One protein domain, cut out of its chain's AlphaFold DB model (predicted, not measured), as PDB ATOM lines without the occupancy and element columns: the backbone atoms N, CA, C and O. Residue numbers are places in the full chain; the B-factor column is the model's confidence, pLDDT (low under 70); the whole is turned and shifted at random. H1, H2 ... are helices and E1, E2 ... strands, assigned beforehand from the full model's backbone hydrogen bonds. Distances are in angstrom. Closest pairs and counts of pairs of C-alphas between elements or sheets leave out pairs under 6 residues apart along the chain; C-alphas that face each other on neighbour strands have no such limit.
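Overview. This is residues 501 to 606 of the 670 residues of the protein "Patatin-like phospholipase family protein" of Piscinibacter aquaticus (UniProt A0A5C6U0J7). A small antiparallel sheet of three strands has helix H1 beside its edge strand E1, and a second helix, H2, crosses next to H1 at nearly a right angle. The loop of residues 518 to 531 and the short helix H3 lie at opposite ends of the longest axis, with H3 away from the other helices and from the sheet. The printed part has 106 residues, with three named helices and three named strands in the order H1, E1, H2, E2, E3, H3; the sheet's order is E1, E2, E3. The class is mixed, helices and strands, with 47 residues, under half, in named elements. The whole is compact, with a radius of gyration of the C-alphas of 14.9 A, and flat in outline, spanning 52 by 35 by 18 A.

Arrangement. Outside the named strands, residues 504 to 505 and residues 555 to 556, two stretches too short to be named, are paired as strands are. H1, residues 506 to 517, only grazes the sheet, with residues 508 to 516; its closest C-alphas to E1, residues 532 to 534, are Arg 512 and Leu 533, 5.3 A apart. H2, residues 541 to 551, touches H1, about perpendicular at 81 degrees; H1 touches it with residues 509 to 513 alone, and the closest C-alphas are those of Cys 509 and Cys 545, 5.0 A apart. H2 only just is on the sheet, with 5 pairs of C-alphas within 10 A, and only grazes it with residues 541 to 542. E1 is antiparallel to E2, residues 568 to 573, at 163 degrees, with N 532 and O 573 within hydrogen-bond range at 2.8 A. E2 and E3, residues 587 to 594, form a hairpin, antiparallel at 157 degrees, with N 570 and O 591 at 2.8 A. H3, residues 600 to 606, is not on the sheet and is apart from H1 and H2. In H1 and H3 every O i to N i+4 pair is within hydrogen-bond range; in H2, 5 of 7 are.

Along the chain. H1 begins at C-alpha 506 (148.249, 190.632, 217.593) and is 16.9 A long. E1 measures 6.2 A, H2 15.1 A and E2 16.1 A. E3, 19.8 A long, begins at C-alpha 587 (146.250, 212.451, 212.512). H3, 9.8 A, ends at C-alpha 606 (141.356, 194.892, 190.492).

Size, cuts and confidence. The C-alphas farthest apart are those of Ala 523 and Asn 605, 52.8 A. The printed part has no cut. The links H1 to E1, H2 to E2 and E2 to E3 are long. The mean pLDDT of the printed part is 74.7; 41 residues are under 70, among them 517 to 528, 547 to 554 and 598 to 606.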
ATOM      1  N   ASP A 501     150.789 184.488 210.119       64.44
ATOM      2  CA  ASP A 501     150.171 184.133 208.830       64.44
ATOM      3  C   ASP A 501     148.631 184.084 208.928       64.44
ATOM      4  O   ASP A 501     147.910 184.252 207.942       64.44
ATOM      5  N   ALA A 502     148.122 183.845 210.140       67.00
ATOM      6  CA  ALA A 502     146.702 183.723 210.434       67.00
ATOM      7  C   ALA A 502     145.961 185.070 210.358       67.00
ATOM      8  O   ALA A 502     146.552 186.150 210.315       67.00
ATOM      9  N   ARG A 503     144.625 185.001 210.410       71.38
ATOM     10  CA  ARG A 503     143.702 186.149 210.426       71.38
ATOM     11  C   ARG A 503     143.726 186.922 211.755       71.38
ATOM     12  O   ARG A 503     142.673 187.182 212.330       71.38
ATOM     13  N   VAL A 504     144.916 187.226 212.282       79.00
ATOM     14  CA  VAL A 504     145.120 187.826 213.607       79.00
ATOM     15  C   VAL A 504     146.063 189.031 213.534       79.00
ATOM     16  O   VAL A 504     147.162 188.939 212.986       79.00
ATOM     17  N   PHE A 505     145.645 190.146 214.134       86.19
ATOM     18  CA  PHE A 505     146.414 191.381 214.314       86.19
ATOM     19  C   PHE A 505     146.854 191.529 215.776       86.19
ATOM     20  O   PHE A 505     146.359 192.382 216.516       86.19
ATOM     21  N   ASP A 506     147.759 190.654 216.211       84.56
ATOM     22  CA  ASP A 506     148.249 190.632 217.593       84.56
ATOM     23  C   ASP A 506     149.104 191.863 217.910       84.56
ATOM     24  O   ASP A 506     148.813 192.625 218.834       84.56
ATOM     25  N   ASP A 507     150.088 192.131 217.053       88.00
ATOM     26  CA  ASP A 507     151.050 193.212 217.263       88.00
ATOM     27  C   ASP A 507     150.430 194.604 217.127       88.00
ATOM     28  O   ASP A 507     150.833 195.522 217.837       88.00
ATOM     29  N   LEU A 508     149.399 194.771 216.287       89.94
ATOM     30  CA  LEU A 508     148.641 196.026 216.236       89.94
ATOM     31  C   LEU A 508     147.855 196.267 217.529       89.94
ATOM     32  O   LEU A 508     147.756 197.411 217.972       89.94
ATOM     33  N   CYS A 509     147.306 195.219 218.154       87.00
ATOM     34  CA  CYS A 509     146.665 195.371 219.458       87.00
ATOM     35  C   CYS A 509     147.682 195.726 220.542       87.00
ATOM     36  O   CYS A 509     147.426 196.638 221.328       87.00
ATOM     37  N   VAL A 510     148.841 195.060 220.556       84.94
ATOM     38  CA  VAL A 510     149.936 195.384 221.481       84.94
ATOM     39  C   VAL A 510     150.368 196.843 221.310       84.94
ATOM     40  O   VAL A 510     150.381 197.587 222.290       84.94
ATOM     41  N   LEU A 511     150.609 197.285 220.071       88.25
ATOM     42  CA  LEU A 511     150.966 198.668 219.766       88.25
ATOM     43  C   LEU A 511     149.881 199.649 220.231       88.25
ATOM     44  O   LEU A 511     150.195 200.667 220.844       88.25
ATOM     45  N   ARG A 512     148.597 199.347 219.999       88.69
ATOM     46  CA  ARG A 512     147.489 200.193 220.472       88.69
ATOM     47  C   ARG A 512     147.518 200.363 221.989       88.69
ATOM     48  O   ARG A 512     147.402 201.488 222.465       88.69
ATOM     49  N   LEU A 513     147.640 199.268 222.739       83.75
ATOM     50  CA  LEU A 513     147.672 199.312 224.204       83.75
ATOM     51  C   LEU A 513     148.871 200.125 224.708       83.75
ATOM     52  O   LEU A 513     148.738 200.910 225.643       83.75
ATOM     53  N   GLN A 514     150.018 199.996 224.044       81.81
ATOM     54  CA  GLN A 514     151.228 200.743 224.379       81.81
ATOM     55  C   GLN A 514     151.091 202.243 224.089       81.81
ATOM     56  O   GLN A 514     151.497 203.044 224.921       81.81
ATOM     57  N   LEU A 515     150.476 202.635 222.969       85.12
ATOM     58  CA  LEU A 515     150.223 204.044 222.630       85.12
ATOM     59  C   LEU A 515     149.235 204.724 223.593       85.12
ATOM     60  O   LEU A 515     149.354 205.918 223.872       85.12
ATOM     61  N   LEU A 516     148.281 203.959 224.135       80.00
ATOM     62  CA  LEU A 516     147.382 204.439 225.187       80.00
ATOM     63  C   LEU A 516     148.140 204.654 226.505       80.00
ATOM     64  O   LEU A 516     147.970 205.690 227.150       80.00
ATOM     65  N   ALA A 517     148.999 203.701 226.875       69.31
ATOM     66  CA  ALA A 517     149.788 203.743 228.105       69.31
ATOM     67  C   ALA A 517     150.970 204.739 228.054       69.31
ATOM     68  O   ALA A 517     151.446 205.195 229.099       69.31
ATOM     69  N   SER A 518     151.458 205.101 226.859       60.47
ATOM     70  CA  SER A 518     152.680 205.895 226.687       60.47
ATOM     71  C   SER A 518     152.479 207.386 226.981       60.47
ATOM     72  O   SER A 518     152.210 208.158 226.068       60.47
ATOM     73  N   GLU A 519     152.602 207.777 228.254       48.28
ATOM     74  CA  GLU A 519     153.400 208.930 228.737       48.28
ATOM     75  C   GLU A 519     153.319 209.145 230.268       48.28
ATOM     76  O   GLU A 519     154.138 209.899 230.785       48.28
ATOM     77  N   THR A 520     152.459 208.456 231.041       41.84
ATOM     78  CA  THR A 520     152.406 208.659 232.521       41.84
ATOM     79  C   THR A 520     151.901 207.497 233.398       41.84
ATOM     80  O   THR A 520     151.743 207.697 234.601       41.84
ATOM     81  N   GLU A 521     151.735 206.254 232.930       38.44
ATOM     82  CA  GLU A 521     151.316 205.183 233.871       38.44
ATOM     83  C   GLU A 521     152.393 204.757 234.887       38.44
ATOM     84  O   GLU A 521     152.085 204.104 235.883       38.44
ATOM     85  N   VAL A 522     153.640 205.217 234.734       43.34
ATOM     86  CA  VAL A 522     154.738 204.934 235.680       43.34
ATOM     87  C   VAL A 522     154.503 205.567 237.073       43.34
ATOM     88  O   VAL A 522     155.194 205.217 238.027       43.34
ATOM     89  N   ALA A 523     153.504 206.447 237.238       39.31
ATOM     90  CA  ALA A 523     153.181 207.100 238.515       39.31
ATOM     91  C   ALA A 523     151.691 207.041 238.925       39.31
ATOM     92  O   ALA A 523     151.273 207.798 239.800       39.31
ATOM     93  N   GLY A 524     150.876 206.172 238.311       45.09
ATOM     94  CA  GLY A 524     149.447 206.049 238.647       45.09
ATOM     95  C   GLY A 524     148.568 207.227 238.198       45.09
ATOM     96  O   GLY A 524     147.444 207.364 238.680       45.09
ATOM     97  N   ALA A 525     149.059 208.070 237.283       44.88
ATOM     98  CA  ALA A 525     148.302 209.160 236.670       44.88
ATOM     99  C   ALA A 525     148.001 208.838 235.191       44.88
ATOM    100  O   ALA A 525     148.883 208.332 234.497       44.88
ATOM    101  N   PRO A 526     146.789 209.127 234.681       56.12
ATOM    102  CA  PRO A 526     146.447 208.881 233.281       56.12
ATOM    103  C   PRO A 526     147.337 209.690 232.325       56.12
ATOM    104  O   PRO A 526     147.784 210.789 232.665       56.12
ATOM    105  N   ASN A 527     147.584 209.134 231.135       65.38
ATOM    106  CA  ASN A 527     148.311 209.783 230.040       65.38
ATOM    107  C   ASN A 527     147.712 211.164 229.720       65.38
ATOM    108  O   ASN A 527     146.532 211.212 229.365       65.38
ATOM    109  N   PRO A 528     148.467 212.279 229.836       64.31
ATOM    110  CA  PRO A 528     147.944 213.598 229.496       64.31
ATOM    111  C   PRO A 528     147.711 213.766 227.988       64.31
ATOM    112  O   PRO A 528     146.859 214.568 227.612       64.31
ATOM    113  N   ASN A 529     148.421 213.015 227.134       75.62
ATOM    114  CA  ASN A 529     148.344 213.102 225.672       75.62
ATOM    115  C   ASN A 529     148.321 211.702 225.018       75.62
ATOM    116  O   ASN A 529     149.264 211.333 224.313       75.62
ATOM    117  N   PRO A 530     147.265 210.897 225.229       80.81
ATOM    118  CA  PRO A 530     147.185 209.558 224.658       80.81
ATOM    119  C   PRO A 530     147.132 209.596 223.131       80.81
ATOM    120  O   PRO A 530     146.445 210.424 222.528       80.81
ATOM    121  N   LEU A 531     147.831 208.646 222.510       88.69
ATOM    122  CA  LEU A 531     147.726 208.383 221.083       88.69
ATOM    123  C   LEU A 531     146.837 207.163 220.848       88.69
ATOM    124  O   LEU A 531     146.916 206.154 221.546       88.69
ATOM    125  N   TYR A 532     145.991 207.256 219.831       88.81
ATOM    126  CA  TYR A 532     145.008 206.239 219.494       88.81
ATOM    127  C   TYR A 532     145.327 205.643 218.126       88.81
ATOM    128  O   TYR A 532     145.370 206.362 217.132       88.81
ATOM    129  N   LEU A 533     145.533 204.324 218.072       92.31
ATOM    130  CA  LEU A 533     145.671 203.581 216.817       92.31
ATOM    131  C   LEU A 533     144.301 203.118 216.320       92.31
ATOM    132  O   LEU A 533     143.697 202.231 216.928       92.31
ATOM    133  N   HIS A 534     143.845 203.663 215.203       91.75
ATOM    134  CA  HIS A 534     142.574 203.328 214.571       91.75
ATOM    135  C   HIS A 534     142.788 202.496 213.317       91.75
ATOM    136  O   HIS A 534     143.696 202.757 212.529       91.75
ATOM    137  N   VAL A 535     141.920 201.506 213.124       91.06
ATOM    138  CA  VAL A 535     141.824 200.723 211.890       91.06
ATOM    139  C   VAL A 535     140.342 200.686 211.518       91.06
ATOM    140  O   VAL A 535     139.639 199.781 211.961       91.06
ATOM    141  N   PRO A 536     139.827 201.691 210.787       88.19
ATOM    142  CA  PRO A 536     138.385 201.885 210.595       88.19
ATOM    143  C   PRO A 536     137.641 200.680 210.019       88.19
ATOM    144  O   PRO A 536     136.493 200.425 210.367       88.19
ATOM    145  N   ALA A 537     138.319 199.901 209.175       85.06
ATOM    146  CA  ALA A 537     137.775 198.675 208.606       85.06
ATOM    147  C   ALA A 537     137.520 197.563 209.644       85.06
ATOM    148  O   ALA A 537     136.769 196.633 209.373       85.06
ATOM    149  N   LEU A 538     138.154 197.612 210.819       85.50
ATOM    150  CA  LEU A 538     138.047 196.577 211.846       85.50
ATOM    151  C   LEU A 538     136.977 196.942 212.881       85.50
ATOM    152  O   LEU A 538     137.170 197.798 213.749       85.50
ATOM    153  N   THR A 539     135.844 196.244 212.816       83.19
ATOM    154  CA  THR A 539     134.713 196.411 213.735       83.19
ATOM    155  C   THR A 539     135.142 196.256 215.191       83.19
ATOM    156  O   THR A 539     135.638 195.210 215.596       83.19
ATOM    157  N   LYS A 540     134.907 197.286 216.015       83.00
ATOM    158  CA  LYS A 540     135.221 197.276 217.458       83.00
ATOM    159  C   LYS A 540     136.684 196.939 217.779       83.00
ATOM    160  O   LYS A 540     136.975 196.432 218.863       83.00
ATOM    161  N   PHE A 541     137.616 197.273 216.881       85.75
ATOM    162  CA  PHE A 541     139.050 197.017 217.058       85.75
ATOM    163  C   PHE A 541     139.566 197.401 218.449       85.75
ATOM    164  O   PHE A 541     140.206 196.601 219.129       85.75
ATOM    165  N   GLY A 542     139.223 198.607 218.912       82.00
ATOM    166  CA  GLY A 542     139.674 199.098 220.209       82.00
ATOM    167  C   GLY A 542     139.140 198.315 221.410       82.00
ATOM    168  O   GLY A 542     139.899 198.081 222.343       82.00
ATOM    169  N   GLU A 543     137.870 197.901 221.387       81.00
ATOM    170  CA  GLU A 543     137.265 197.092 222.457       81.00
ATOM    171  C   GLU A 543     137.868 195.686 222.482       81.00
ATOM    172  O   GLU A 543     138.190 195.162 223.546       81.00
ATOM    173  N   HIS A 544     138.084 195.096 221.306       82.00
ATOM    174  CA  HIS A 544     138.662 193.759 221.189       82.00
ATOM    175  C   HIS A 544     140.115 193.723 221.671       82.00
ATOM    176  O   HIS A 544     140.498 192.811 222.399       82.00
ATOM    177  N   CYS A 545     140.923 194.734 221.341       82.19
ATOM    178  CA  CYS A 545     142.290 194.812 221.856       82.19
ATOM    179  C   CYS A 545     142.343 194.988 223.383       82.19
ATOM    180  O   CYS A 545     143.315 194.563 223.992       82.19
ATOM    181  N   LEU A 546     141.318 195.567 224.018       75.38
ATOM    182  CA  LEU A 546     141.223 195.607 225.483       75.38
ATOM    183  C   LEU A 546     140.837 194.242 226.070       75.38
ATOM    184  O   LEU A 546     141.304 193.890 227.142       75.38
ATOM    185  N   GLN A 547     140.039 193.438 225.364       67.12
ATOM    186  CA  GLN A 547     139.728 192.059 225.774       67.12
ATOM    187  C   GLN A 547     140.908 191.092 225.569       67.12
ATOM    188  O   GLN A 547     140.936 190.018 226.177       67.12
ATOM    189  N   HIS A 548     141.903 191.472 224.755       61.38
ATOM    190  CA  HIS A 548     143.160 190.732 224.575       61.38
ATOM    191  C   HIS A 548     143.818 190.410 225.923       61.38
ATOM    192  O   HIS A 548     144.197 189.265 226.166       61.38
ATOM    193  N   THR A 549     143.844 191.371 226.854       52.66
ATOM    194  CA  THR A 549     144.478 191.192 228.169       52.66
ATOM    195  C   THR A 549     143.855 190.081 229.020       52.66
ATOM    196  O   THR A 549     144.499 189.621 229.959       52.66
ATOM    197  N   GLU A 550     142.635 189.629 228.708       44.44
ATOM    198  CA  GLU A 550     141.940 188.562 229.444       44.44
ATOM    199  C   GLU A 550     142.066 187.172 228.799       44.44
ATOM    200  O   GLU A 550     141.967 186.166 229.502       44.44
ATOM    201  N   LYS A 551     142.251 187.090 227.472       42.53
ATOM    202  CA  LYS A 551     142.195 185.821 226.715       42.53
ATOM    203  C   LYS A 551     143.444 185.508 225.885       42.53
ATOM    204  O   LYS A 551     143.448 184.476 225.217       42.53
ATOM    205  N   GLU A 552     144.466 186.369 225.917       52.59
ATOM    206  CA  GLU A 552     145.729 186.233 225.166       52.59
ATOM    207  C   GLU A 552     145.509 185.999 223.657       52.59
ATOM    208  O   GLU A 552     146.187 185.194 223.019       52.59
ATOM    209  N   ARG A 553     144.515 186.675 223.069       58.25
ATOM    210  CA  ARG A 553     144.219 186.588 221.633       58.25
ATOM    211  C   ARG A 553     144.113 187.989 221.042       58.25
ATOM    212  O   ARG A 553     143.240 188.757 221.444       58.25
ATOM    213  N   GLY A 554     144.957 188.277 220.050       66.06
ATOM    214  CA  GLY A 554     144.870 189.471 219.210       66.06
ATOM    215  C   GLY A 554     143.534 189.625 218.478       66.06
ATOM    216  O   GLY A 554     142.648 188.762 218.541       66.06
ATOM    217  N   TYR A 555     143.377 190.737 217.750       77.69
ATOM    218  CA  TYR A 555     142.189 190.945 216.918       77.69
ATOM    219  C   TYR A 555     142.119 189.878 215.839       77.69
ATOM    220  O   TYR A 555     142.992 189.828 214.980       77.69
ATOM    221  N   SER A 556     141.088 189.038 215.882       75.12
ATOM    222  CA  SER A 556     140.908 187.943 214.933       75.12
ATOM    223  C   SER A 556     139.647 188.152 214.109       75.12
ATOM    224  O   SER A 556     138.602 188.501 214.652       75.12
ATOM    225  N   PHE A 557     139.742 187.947 212.798       69.12
ATOM    226  CA  PHE A 557     138.599 188.013 211.889       69.12
ATOM    227  C   PHE A 557     138.414 186.634 211.252       69.12
ATOM    228  O   PHE A 557     139.241 186.190 210.469       69.12
ATOM    229  N   TRP A 558     137.372 185.897 211.636       57.31
ATOM    230  CA  TRP A 558     137.222 184.490 211.235       57.31
ATOM    231  C   TRP A 558     136.388 184.301 209.974       57.31
ATOM    232  O   TRP A 558     136.619 183.342 209.247       57.31
ATOM    233  N   GLU A 559     135.491 185.233 209.671       54.78
ATOM    234  CA  GLU A 559     134.487 185.062 208.619       54.78
ATOM    235  C   GLU A 559     134.986 185.636 207.281       54.78
ATOM    236  O   GLU A 559     135.212 184.863 206.349       54.78
ATOM    237  N   GLU A 560     135.318 186.933 207.197       59.06
ATOM    238  CA  GLU A 560     135.722 187.587 205.937       59.06
ATOM    239  C   GLU A 560     136.824 188.644 206.120       59.06
ATOM    240  O   GLU A 560     136.990 189.221 207.197       59.06
ATOM    241  N   TRP A 561     137.601 188.896 205.054       68.88
ATOM    242  CA  TRP A 561     138.486 190.062 205.019       68.88
ATOM    243  C   TRP A 561     137.596 191.312 205.066       68.88
ATOM    244  O   TRP A 561     136.677 191.426 204.257       68.88
ATOM    245  N   PRO A 562     137.842 192.251 205.988       66.44
ATOM    246  CA  PRO A 562     136.870 193.280 206.368       66.44
ATOM    247  C   PRO A 562     136.627 194.344 205.287       66.44
ATOM    248  O   PRO A 562     135.866 195.284 205.495       66.44
ATOM    249  N   THR A 563     137.305 194.244 204.144       67.62
ATOM    250  CA  THR A 563     137.236 195.225 203.062       67.62
ATOM    251  C   THR A 563     137.259 194.543 201.700       67.62
ATOM    252  O   THR A 563     137.823 193.465 201.531       67.62
ATOM    253  N   ASN A 564     136.737 195.229 200.686       68.06
ATOM    254  CA  ASN A 564     137.027 194.920 199.286       68.06
ATOM    255  C   ASN A 564     138.340 195.599 198.871       68.06
ATOM    256  O   ASN A 564     138.346 196.373 197.932       68.06
ATOM    257  N   SER A 565     139.415 195.422 199.636       69.38
ATOM    258  CA  SER A 565     140.723 196.021 199.353       69.38
ATOM    259  C   SER A 565     141.819 195.034 199.729       69.38
ATOM    260  O   SER A 565     141.689 194.275 200.690       69.38
ATOM    261  N   SER A 566     142.927 195.045 198.993       73.50
ATOM    262  CA  SER A 566     144.121 194.255 199.307       73.50
ATOM    263  C   SER A 566     144.986 194.881 200.409       73.50
ATOM    264  O   SER A 566     146.079 194.402 200.680       73.50
ATOM    265  N   ALA A 567     144.540 195.966 201.036       84.94
ATOM    266  CA  ALA A 567     145.233 196.619 202.139       84.94
ATOM    267  C   ALA A 567     144.233 197.283 203.090       84.94
ATOM    268  O   ALA A 567     143.138 197.674 202.675       84.94
ATOM    269  N   LEU A 568     144.621 197.452 204.355       87.75
ATOM    270  CA  LEU A 568     143.830 198.204 205.330       87.75
ATOM    271  C   LEU A 568     144.417 199.599 205.522       87.75
ATOM    272  O   LEU A 568     145.629 199.762 205.644       87.75
ATOM    273  N   LEU A 569     143.547 200.603 205.598       91.00
ATOM    274  CA  LEU A 569     143.932 201.922 206.081       91.00
ATOM    275  C   LEU A 569     143.877 201.928 207.611       91.00
ATOM    276  O   LEU A 569     142.886 201.505 208.206       91.00
ATOM    277  N   ALA A 570     144.935 202.432 208.229       93.19
ATOM    278  CA  ALA A 570     145.029 202.684 209.656       93.19
ATOM    279  C   ALA A 570     145.631 204.073 209.913       93.19
ATOM    280  O   ALA A 570     146.243 204.679 209.028       93.19
ATOM    281  N   CYS A 571     145.468 204.594 211.123       93.94
ATOM    282  CA  CYS A 571     146.092 205.845 211.532       93.94
ATOM    283  C   CYS A 571     146.360 205.897 213.032       93.94
ATOM    284  O   CYS A 571     145.653 205.290 213.831       93.94
ATOM    285  N   ILE A 572     147.382 206.659 213.407       93.69
ATOM    286  CA  ILE A 572     147.655 207.052 214.785       93.69
ATOM    287  C   ILE A 572     147.203 208.503 214.932       93.69
ATOM    288  O   ILE A 572     147.681 209.373 214.203       93.69
ATOM    289  N   SER A 573     146.287 208.761 215.862       92.06
ATOM    290  CA  SER A 573     145.634 210.059 216.049       92.06
ATOM    291  C   SER A 573     145.698 210.516 217.502       92.06
ATOM    292  O   SER A 573     145.748 209.704 218.425       92.06
ATOM    293  N   LYS A 574     145.661 211.834 217.712       89.44
ATOM    294  CA  LYS A 574     145.469 212.444 219.041       89.44
ATOM    295  C   LYS A 574     144.011 212.378 219.502       89.44
ATOM    296  O   LYS A 574     143.713 212.662 220.657       89.44
ATOM    297  N   SER A 575     143.087 212.050 218.597       86.38
ATOM    298  CA  SER A 575     141.662 211.953 218.895       86.38
ATOM    299  C   SER A 575     141.228 210.503 219.078       86.38
ATOM    300  O   SER A 575     141.603 209.616 218.308       86.38
ATOM    301  N   ARG A 576     140.384 210.274 220.087       82.56
ATOM    302  CA  ARG A 576     139.757 208.974 220.349       82.56
ATOM    303  C   ARG A 576     138.740 208.574 219.275       82.56
ATOM    304  O   ARG A 576     138.520 207.381 219.097       82.56
ATOM    305  N   ASP A 577     138.174 209.545 218.563       78.12
ATOM    306  CA  ASP A 577     137.019 209.354 217.674       78.12
ATOM    307  C   ASP A 577     137.379 209.543 216.188       78.12
ATOM    308  O   ASP A 577     136.524 209.853 215.364       78.12
ATOM    309  N   ASP A 578     138.658 209.400 215.833       75.25
ATOM    310  CA  ASP A 578     139.132 209.529 214.452       75.25
ATOM    311  C   ASP A 578     138.850 208.246 213.659       75.25
ATOM    312  O   ASP A 578     139.630 207.291 213.665       75.25
ATOM    313  N   THR A 579     137.681 208.204 213.021       69.94
ATOM    314  CA  THR A 579     137.197 207.034 212.275       69.94
ATOM    315  C   THR A 579     137.582 207.034 210.805       69.94
ATOM    316  O   THR A 579     137.404 206.017 210.145       69.94
ATOM    317  N   ASP A 580     138.108 208.138 210.278       78.25
ATOM    318  CA  ASP A 580     138.248 208.311 208.828       78.25
ATOM    319  C   ASP A 580     139.716 208.364 208.387       78.25
ATOM    320  O   ASP A 580     140.005 208.257 207.191       78.25
ATOM    321  N   CYS A 581     140.654 208.503 209.335       84.81
ATOM    322  CA  CYS A 581     142.091 208.538 209.074       84.81
ATOM    323  C   CYS A 581     142.469 209.534 207.964       84.81
ATOM    324  O   CYS A 581     143.272 209.224 207.074       84.81
ATOM    325  N   GLN A 582     141.856 210.721 207.980       84.06
ATOM    326  CA  GLN A 582     142.138 211.783 207.015       84.06
ATOM    327  C   GLN A 582     143.473 212.472 207.334       84.06
ATOM    328  O   GLN A 582     143.960 212.432 208.457       84.06
ATOM    329  N   PHE A 583     144.101 213.113 206.345       77.06
ATOM    330  CA  PHE A 583     145.267 213.963 206.613       77.06
ATOM    331  C   PHE A 583     144.804 215.297 207.212       77.06
ATOM    332  O   PHE A 583     144.679 216.288 206.498       77.06
ATOM    333  N   ASP A 584     144.548 215.305 208.514       82.31
ATOM    334  CA  ASP A 584     144.204 216.496 209.289       82.31
ATOM    335  C   ASP A 584     145.210 216.738 210.432       82.31
ATOM    336  O   ASP A 584     146.223 216.042 210.555       82.31
ATOM    337  N   ASP A 585     144.948 217.751 211.260       81.62
ATOM    338  CA  ASP A 585     145.806 218.109 212.398       81.62
ATOM    339  C   ASP A 585     145.719 217.108 213.567       81.62
ATOM    340  O   ASP A 585     146.544 217.143 214.491       81.62
ATOM    341  N   LYS A 586     144.720 216.214 213.556       85.12
ATOM    342  CA  LYS A 586     144.524 215.179 214.582       85.12
ATOM    343  C   LYS A 586     145.369 213.947 214.271       85.12
ATOM    344  O   LYS A 586     145.926 213.347 215.195       85.12
ATOM    345  N   THR A 587     145.494 213.607 212.989       88.19
ATOM    346  CA  THR A 587     146.250 212.451 212.512       88.19
ATOM    347  C   THR A 587     147.757 212.701 212.555       88.19
ATOM    348  O   THR A 587     148.320 213.506 211.809       88.19
ATOM    349  N   VAL A 588     148.435 211.939 213.412       91.12
ATOM    350  CA  VAL A 588     149.894 211.956 213.568       91.12
ATOM    351  C   VAL A 588     150.564 211.160 212.450       91.12
ATOM    352  O   VAL A 588     151.527 211.631 211.848       91.12
ATOM    353  N   MET A 589     150.034 209.974 212.144       92.81
ATOM    354  CA  MET A 589     150.560 209.092 211.102       92.81
ATOM    355  C   MET A 589     149.424 208.331 210.420       92.81
ATOM    356  O   MET A 589     148.568 207.770 211.097       92.81
ATOM    357  N   ARG A 590     149.448 208.255 209.088       93.88
ATOM    358  CA  ARG A 590     148.625 207.333 208.292       93.88
ATOM    359  C   ARG A 590     149.428 206.109 207.893       93.88
ATOM    360  O   ARG A 590     150.602 206.221 207.550       93.88
ATOM    361  N   ILE A 591     148.782 204.954 207.925       95.19
ATOM    362  CA  ILE A 591     149.415 203.654 207.751       95.19
ATOM    363  C   ILE A 591     148.610 202.845 206.735       95.19
ATOM    364  O   ILE A 591     147.395 202.701 206.868       95.19
ATOM    365  N   VAL A 592     149.287 202.290 205.737       93.75
ATOM    366  CA  VAL A 592     148.741 201.233 204.880       93.75
ATOM    367  C   VAL A 592     149.233 199.900 205.420       93.75
ATOM    368  O   VAL A 592     150.434 199.644 205.414       93.75
ATOM    369  N   VAL A 593     148.329 199.060 205.910       92.50
ATOM    370  CA  VAL A 593     148.657 197.752 206.483       92.50
ATOM    371  C   VAL A 593     148.488 196.669 205.423       92.50
ATOM    372  O   VAL A 593     147.396 196.477 204.880       92.50
ATOM    373  N   LEU A 594     149.572 195.944 205.169       90.88
ATOM    374  CA  LEU A 594     149.636 194.752 204.333       90.88
ATOM    375  C   LEU A 594     149.772 193.529 205.245       90.88
ATOM    376  O   LEU A 594     150.603 193.531 206.150       90.88
ATOM    377  N   LYS A 595     148.970 192.489 205.005       86.31
ATOM    378  CA  LYS A 595     148.934 191.248 205.800       86.31
ATOM    379  C   LYS A 595     148.967 190.047 204.858       86.31
ATOM    380  O   LYS A 595     148.258 190.117 203.873       86.31
ATOM    381  N   PRO A 596     149.651 188.925 205.135       77.31
ATOM    382  CA  PRO A 596     149.632 187.740 204.267       77.31
ATOM    383  C   PRO A 596     148.231 187.264 203.856       77.31
ATOM    384  O   PRO A 596     148.011 186.860 202.715       77.31
ATOM    385  N   HIS A 597     147.259 187.362 204.764       70.94
ATOM    386  CA  HIS A 597     145.875 186.962 204.532       70.94
ATOM    387  C   HIS A 597     145.058 188.033 203.761       70.94
ATOM    388  O   HIS A 597     143.974 188.422 204.193       70.94
ATOM    389  N   LEU A 598     145.550 188.535 202.621       66.75
ATOM    390  CA  LEU A 598     144.786 189.460 201.762       66.75
ATOM    391  C   LEU A 598     143.669 188.743 200.999       66.75
ATOM    392  O   LEU A 598     143.754 187.552 200.693       66.75
ATOM    393  N   ASN A 599     142.652 189.503 200.589       65.50
ATOM    394  CA  ASN A 599     141.697 189.051 199.582       65.50
ATOM    395  C   ASN A 599     142.368 189.008 198.192       65.50
ATOM    396  O   ASN A 599     142.268 189.946 197.399       65.50
ATOM    397  N   LEU A 600     143.070 187.907 197.899       59.72
ATOM    398  CA  LEU A 600     143.785 187.698 196.634       59.72
ATOM    399  C   LEU A 600     142.853 187.706 195.412       59.72
ATOM    400  O   LEU A 600     143.277 188.123 194.336       59.72
ATOM    401  N   GLN A 601     141.584 187.301 195.570       56.84
ATOM    402  CA  GLN A 601     140.594 187.398 194.491       56.84
ATOM    403  C   GLN A 601     140.364 188.846 194.101       56.84
ATOM    404  O   GLN A 601     140.343 189.173 192.917       56.84
ATOM    405  N   HIS A 602     140.157 189.696 195.106       62.97
ATOM    406  CA  HIS A 602     139.919 191.107 194.889       62.97
ATOM    407  C   HIS A 602     141.141 191.758 194.241       62.97
ATOM    408  O   HIS A 602     140.992 192.375 193.194       62.97
ATOM    409  N   ALA A 603     142.339 191.516 194.785       60.09
ATOM    410  CA  ALA A 603     143.587 192.026 194.216       60.09
ATOM    411  C   ALA A 603     143.765 191.615 192.741       60.09
ATOM    412  O   ALA A 603     144.148 192.422 191.897       60.09
ATOM    413  N   TYR A 604     143.439 190.364 192.405       58.22
ATOM    414  CA  TYR A 604     143.473 189.891 191.025       58.22
ATOM    415  C   TYR A 604     142.406 190.572 190.149       58.22
ATOM    416  O   TYR A 604     142.701 191.015 189.041       58.22
ATOM    417  N   ASN A 605     141.164 190.669 190.626       61.53
ATOM    418  CA  ASN A 605     140.081 191.303 189.874       61.53
ATOM    419  C   ASN A 605     140.364 192.793 189.623       61.53
ATOM    420  O   ASN A 605     140.091 193.283 188.531       61.53
ATOM    421  N   GLU A 606     140.941 193.492 190.600       63.53
ATOM    422  CA  GLU A 606     141.356 194.892 190.492       63.53
ATOM    423  C   GLU A 606     142.474 195.064 189.452       63.53
ATOM    424  O   GLU A 606     142.391 195.930 188.583       63.53
TER     425      GLU A 606